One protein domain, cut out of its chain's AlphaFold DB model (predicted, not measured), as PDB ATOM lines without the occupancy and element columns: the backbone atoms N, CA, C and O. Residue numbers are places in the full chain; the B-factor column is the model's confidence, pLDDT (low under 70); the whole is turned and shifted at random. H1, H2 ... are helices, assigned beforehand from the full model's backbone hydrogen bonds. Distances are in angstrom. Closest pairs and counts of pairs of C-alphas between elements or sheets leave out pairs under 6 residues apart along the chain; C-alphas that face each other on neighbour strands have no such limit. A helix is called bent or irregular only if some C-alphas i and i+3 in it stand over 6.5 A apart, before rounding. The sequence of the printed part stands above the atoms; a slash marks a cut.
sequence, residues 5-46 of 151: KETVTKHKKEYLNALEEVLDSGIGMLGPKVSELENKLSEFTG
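What this domain is: This is residues 5 to 46 of the 151 residues of an uncharacterized protein of Flavobacteriales bacterium (UniProt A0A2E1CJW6). Two helices, H1 and H2, form an open V: the end of H1 and the start of H2 come near each other at its point, a looping link joins them there, and the two arms spread apart. The first turns of H1 are turned off its longer part by a kink of 64 degrees near residue 12. The printed part has 42 residues, with two named helices in the order H1, H2 and no named strand; its class is all helix. It is loose, with a radius of gyration of the C-alphas of 12.5 A, and flat, spanning 30 by 28 by 11 A.

Where its parts are: H1 covers residues 5 to 25 and is 28.3 A long from first to last C-alpha, from C-alpha 5 at (140.621, 133.914, 188.926) to C-alpha 25 at (168.625, 134.374, 184.613). It is irregular: C-alphas 10 and 13 are 8.1 A apart. H2 covers residues 32 to 45 and is 20.0 A long, ending with C-alpha 45 at (155.957, 151.278, 203.808).

How they stand to each other: H1 and H2 are close but not clearly touching, with 1 pair of C-alphas within 8 A; these closest C-alphas, of Val 22 and Lys 33, are 7.9 A apart. Their lines stand at a steep tilt of 47 degrees, and they run opposite ways. Their centres are 17.9 A apart. In H2 every O i to N i+4 pair is within hydrogen-bond range; in H1, 15 of 17 are.

The domain as a whole: The two C-alphas farthest apart, of Asp 24 and Gly 46, are 32.1 A from each other. Residues 5 to 17, 23 to 30 and 34 to 46 stand free. The link from H1 to H2, six residues, is short. The printed part has no cut. Mean pLDDT of the printed part is 95.1, and no printed residue is under 70.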
ATOM      1  N   LYS A   5     140.694 134.135 190.373       93.88
ATOM      2  CA  LYS A   5     140.621 133.914 188.926       93.88
ATOM      3  C   LYS A   5     140.659 135.228 188.147       93.88
ATOM      4  O   LYS A   5     141.363 135.306 187.142       93.88
ATOM      5  N   GLU A   6     139.922 136.243 188.589       94.81
ATOM      6  CA  GLU A   6     139.900 137.551 187.926       94.81
ATOM      7  C   GLU A   6     141.253 138.252 188.032       94.81
ATOM      8  O   GLU A   6     141.786 138.688 187.012       94.81
ATOM      9  N   THR A   7     141.849 138.285 189.230       93.19
ATOM     10  CA  THR A   7     143.176 138.878 189.451       93.19
ATOM     11  C   THR A   7     144.237 138.221 188.571       93.19
ATOM     12  O   THR A   7     144.953 138.916 187.850       93.19
ATOM     13  N   VAL A   8     144.300 136.884 188.563       94.25
ATOM     14  CA  VAL A   8     145.266 136.148 187.738       94.25
ATOM     15  C   VAL A   8     145.010 136.372 186.256       94.25
ATOM     16  O   VAL A   8     145.957 136.589 185.512       94.25
ATOM     17  N   THR A   9     143.752 136.357 185.811       95.81
ATOM     18  CA  THR A   9     143.432 136.567 184.390       95.81
ATOM     19  C   THR A   9     143.876 137.951 183.925       95.81
ATOM     20  O   THR A   9     144.470 138.072 182.857       95.81
ATOM     21  N   LYS A  10     143.643 138.979 184.748       96.62
ATOM     22  CA  LYS A  10     144.000 140.368 184.450       96.62
ATOM     23  C   LYS A  10     145.510 140.573 184.290       96.62
ATOM     24  O   LYS A  10     145.922 141.272 183.373       96.62
ATOM     25  N   HIS A  11     146.318 139.948 185.146       96.31
ATOM     26  CA  HIS A  11     147.771 140.167 185.206       96.31
ATOM     27  C   HIS A  11     148.598 138.999 184.642       96.31
ATOM     28  O   HIS A  11     149.822 138.983 184.756       96.31
ATOM     29  N   LYS A  12     147.956 138.018 183.991       96.94
ATOM     30  CA  LYS A  12     148.596 136.767 183.553       96.94
ATOM     31  C   LYS A  12     149.869 136.991 182.737       96.94
ATOM     32  O   LYS A  12     150.861 136.308 182.961       96.94
ATOM     33  N   LYS A  13     149.829 137.929 181.785       97.94
ATOM     34  CA  LYS A  13     150.973 138.224 180.913       97.94
ATOM     35  C   LYS A  13     152.158 138.780 181.707       97.94
ATOM     36  O   LYS A  13     153.280 138.350 181.489       97.94
ATOM     37  N   GLU A  14     151.901 139.688 182.646       97.06
ATOM     38  CA  GLU A  14     152.935 140.267 183.514       97.06
ATOM     39  C   GLU A  14     153.595 139.187 184.378       97.06
ATOM     40  O   GLU A  14     154.818 139.141 184.482       97.06
ATOM     41  N   TYR A  15     152.799 138.272 184.941       95.88
ATOM     42  CA  TYR A  15     153.316 137.172 185.758       95.88
ATOM     43  C   TYR A  15     154.171 136.188 184.959       95.88
ATOM     44  O   TYR A  15     155.213 135.759 185.447       95.88
ATOM     45  N   LEU A  16     153.748 135.835 183.741       97.38
ATOM     46  CA  LEU A  16     154.514 134.933 182.878       97.38
ATOM     47  C   LEU A  16     155.834 135.564 182.432       97.38
ATOM     48  O   LEU A  16     156.862 134.909 182.534       97.38
ATOM     49  N   ASN A  17     155.828 136.843 182.046       97.06
ATOM     50  CA  ASN A  17     157.057 137.552 181.694       97.06
ATOM     51  C   ASN A  17     158.041 137.605 182.876       97.06
ATOM     52  O   ASN A  17     159.221 137.317 182.713       97.06
ATOM     53  N   ALA A  18     157.560 137.925 184.084       94.88
ATOM     54  CA  ALA A  18     158.411 137.954 185.273       94.88
ATOM     55  C   ALA A  18     158.989 136.568 185.614       94.88
ATOM     56  O   ALA A  18     160.118 136.474 186.095       94.88
ATOM     57  N   LEU A  19     158.228 135.497 185.368       95.50
ATOM     58  CA  LEU A  19     158.705 134.126 185.524       95.50
ATOM     59  C   LEU A  19     159.782 133.784 184.485       95.50
ATOM     60  O   LEU A  19     160.812 133.235 184.866       95.50
ATOM     61  N   GLU A  20     159.567 134.123 183.211       96.81
ATOM     62  CA  GLU A  20     160.550 133.930 182.135       96.81
ATOM     63  C   GLU A  20     161.872 134.636 182.457       96.81
ATOM     64  O   GLU A  20     162.917 133.997 182.415       96.81
ATOM     65  N   GLU A  21     161.838 135.892 182.919       94.88
ATOM     66  CA  GLU A  21     163.047 136.625 183.328       94.88
ATOM     67  C   GLU A  21     163.854 135.892 184.417       94.88
ATOM     68  O   GLU A  21     165.087 135.869 184.383       94.88
ATOM     69  N   VAL A  22     163.176 135.283 185.398       95.56
ATOM     70  CA  VAL A  22     163.843 134.506 186.454       95.56
ATOM     71  C   VAL A  22     164.427 133.213 185.889       95.56
ATOM     72  O   VAL A  22     165.572 132.885 186.207       95.56
ATOM     73  N   LEU A  23     163.678 132.501 185.041       95.81
ATOM     74  CA  LEU A  23     164.136 131.263 184.407       95.81
ATOM     75  C   LEU A  23     165.357 131.506 183.510       95.81
ATOM     76  O   LEU A  23     166.344 130.781 183.634       95.81
ATOM     77  N   ASP A  24     165.327 132.557 182.691       96.00
ATOM     78  CA  ASP A  24     166.424 132.945 181.799       96.00
ATOM     79  C   ASP A  24     167.673 133.378 182.577       96.00
ATOM     80  O   ASP A  24     168.799 133.114 182.152       96.00
ATOM     81  N   SER A  25     167.499 134.007 183.746       94.38
ATOM     82  CA  SER A  25     168.625 134.374 184.613       94.38
ATOM     83  C   SER A  25     169.330 133.166 185.244       94.38
ATOM     84  O   SER A  25     170.497 133.267 185.624       94.38
ATOM     85  N   GLY A  26     168.625 132.041 185.414       94.56
ATOM     86  CA  GLY A  26     169.109 130.861 186.135       94.56
ATOM     87  C   GLY A  26     169.255 131.035 187.658       94.56
ATOM     88  O   GLY A  26     169.751 130.127 188.327       94.56
ATOM     89  N   ILE A  27     168.835 132.169 188.236       92.19
ATOM     90  CA  ILE A  27     169.002 132.473 189.668       92.19
ATOM     91  C   ILE A  27     167.697 132.194 190.427       92.19
ATOM     92  O   ILE A  27     166.795 133.025 190.482       92.19
ATOM     93  N   GLY A  28     167.610 131.019 191.057       87.19
ATOM     94  CA  GLY A  28     166.406 130.572 191.776       87.19
ATOM     95  C   GLY A  28     166.317 130.954 193.261       87.19
ATOM     96  O   GLY A  28     165.268 130.765 193.870       87.19
ATOM     97  N   MET A  29     167.390 131.463 193.874       89.38
ATOM     98  CA  MET A  29     167.431 131.801 195.305       89.38
ATOM     99  C   MET A  29     168.142 133.133 195.517       89.38
ATOM    100  O   MET A  29     169.215 133.339 194.961       89.38
ATOM    101  N   LEU A  30     167.542 134.013 196.330       88.00
ATOM    102  CA  LEU A  30     168.083 135.343 196.666       88.00
ATOM    103  C   LEU A  30     168.510 136.158 195.428       88.00
ATOM    104  O   LEU A  30     169.517 136.860 195.439       88.00
ATOM    105  N   GLY A  31     167.748 136.026 194.340       91.94
ATOM    106  CA  GLY A  31     168.021 136.702 193.077       91.94
ATOM    107  C   GLY A  31     167.628 138.183 193.074       91.94
ATOM    108  O   GLY A  31     166.979 138.668 194.003       91.94
ATOM    109  N   PRO A  32     167.942 138.908 191.986       93.12
ATOM    110  CA  PRO A  32     167.743 140.357 191.891       93.12
ATOM    111  C   PRO A  32     166.284 140.799 192.084       93.12
ATOM    112  O   PRO A  32     166.034 141.889 192.594       93.12
ATOM    113  N   LYS A  33     165.311 139.941 191.744       94.12
ATOM    114  CA  LYS A  33     163.880 140.204 191.968       94.12
ATOM    115  C   LYS A  33     163.504 140.328 193.447       94.12
ATOM    116  O   LYS A  33     162.564 141.052 193.761       94.12
ATOM    117  N   VAL A  34     164.233 139.664 194.350       95.00
ATOM    118  CA  VAL A  34     164.015 139.792 195.800       95.00
ATOM    119  C   VAL A  34     164.426 141.187 196.260       95.00
ATOM    120  O   VAL A  34     163.613 141.889 196.850       95.00
ATOM    121  N   SER A  35     165.633 141.636 195.904       94.44
ATOM    122  CA  SER A  35     166.107 142.981 196.259       94.44
ATOM    123  C   SER A  35     165.259 144.090 195.624       94.44
ATOM    124  O   SER A  35     165.003 145.115 196.250       94.44
ATOM    125  N   GLU A  36     164.773 143.886 194.395       95.31
ATOM    126  CA  GLU A  36     163.824 144.803 193.752       95.31
ATOM    127  C   GLU A  36     162.523 144.930 194.564       95.31
ATOM    128  O   GLU A  36     162.026 146.038 194.778       95.31
ATOM    129  N   LEU A  37     161.983 143.805 195.044       96.00
ATOM    130  CA  LEU A  37     160.788 143.784 195.881       96.00
ATOM    131  C   LEU A  37     161.028 144.456 197.239       96.00
ATOM    132  O   LEU A  37     160.198 145.254 197.664       96.00
ATOM    133  N   GLU A  38     162.152 144.176 197.898       97.25
ATOM    134  CA  GLU A  38     162.515 144.789 199.183       97.25
ATOM    135  C   GLU A  38     162.605 146.315 199.074       97.25
ATOM    136  O   GLU A  38     162.037 147.020 199.910       97.25
ATOM    137  N   ASN A  39     163.219 146.832 198.006       97.06
ATOM    138  CA  ASN A  39     163.293 148.273 197.749       97.06
ATOM    139  C   ASN A  39     161.901 148.885 197.536       97.06
ATOM    140  O   ASN A  39     161.555 149.874 198.179       97.06
ATOM    141  N   LYS A  40     161.061 148.262 196.699       97.31
ATOM    142  CA  LYS A  40     159.681 148.724 196.461       97.31
ATOM    143  C   LYS A  40     158.837 148.715 197.737       97.31
ATOM    144  O   LYS A  40     158.039 149.622 197.959       97.31
ATOM    145  N   LEU A  41     159.001 147.701 198.586       97.56
ATOM    146  CA  LEU A  41     158.313 147.614 199.874       97.56
ATOM    147  C   LEU A  41     158.844 148.641 200.881       97.56
ATOM    148  O   LEU A  41     158.060 149.178 201.663       97.56
ATOM    149  N   SER A  42     160.143 148.939 200.865       97.19
ATOM    150  CA  SER A  42     160.734 150.000 201.688       97.19
ATOM    151  C   SER A  42     160.130 151.358 201.327       97.19
ATOM    152  O   SER A  42     159.649 152.057 202.216       97.19
ATOM    153  N   GLU A  43     160.026 151.675 200.034       97.25
ATOM    154  CA  GLU A  43     159.361 152.890 199.547       97.25
ATOM    155  C   GLU A  43     157.868 152.921 199.902       97.25
ATOM    156  O   GLU A  43     157.366 153.934 200.386       97.25
ATOM    157  N   PHE A  44     157.159 151.805 199.709       96.88
ATOM    158  CA  PHE A  44     155.724 151.711 199.987       96.88
ATOM    159  C   PHE A  44     155.391 151.866 201.477       96.88
ATOM    160  O   PHE A  44     154.403 152.504 201.831       96.88
ATOM    161  N   THR A  45     156.196 151.265 202.355       94.81
ATOM    162  CA  THR A  45     155.957 151.278 203.808       94.81
ATOM    163  C   THR A  45     156.611 152.462 204.519       94.81
ATOM    164  O   THR A  45     156.265 152.741 205.663       94.81
ATOM    165  N   GLY A  46     157.584 153.127 203.888       95.38
ATOM    166  CA  GLY A  46     158.460 154.110 204.529       95.38
ATOM    167  C   GLY A  46     159.483 153.499 205.499       95.38
ATOM    168  O   GLY A  46     160.181 154.235 206.200       95.38
TER     169      GLY A  46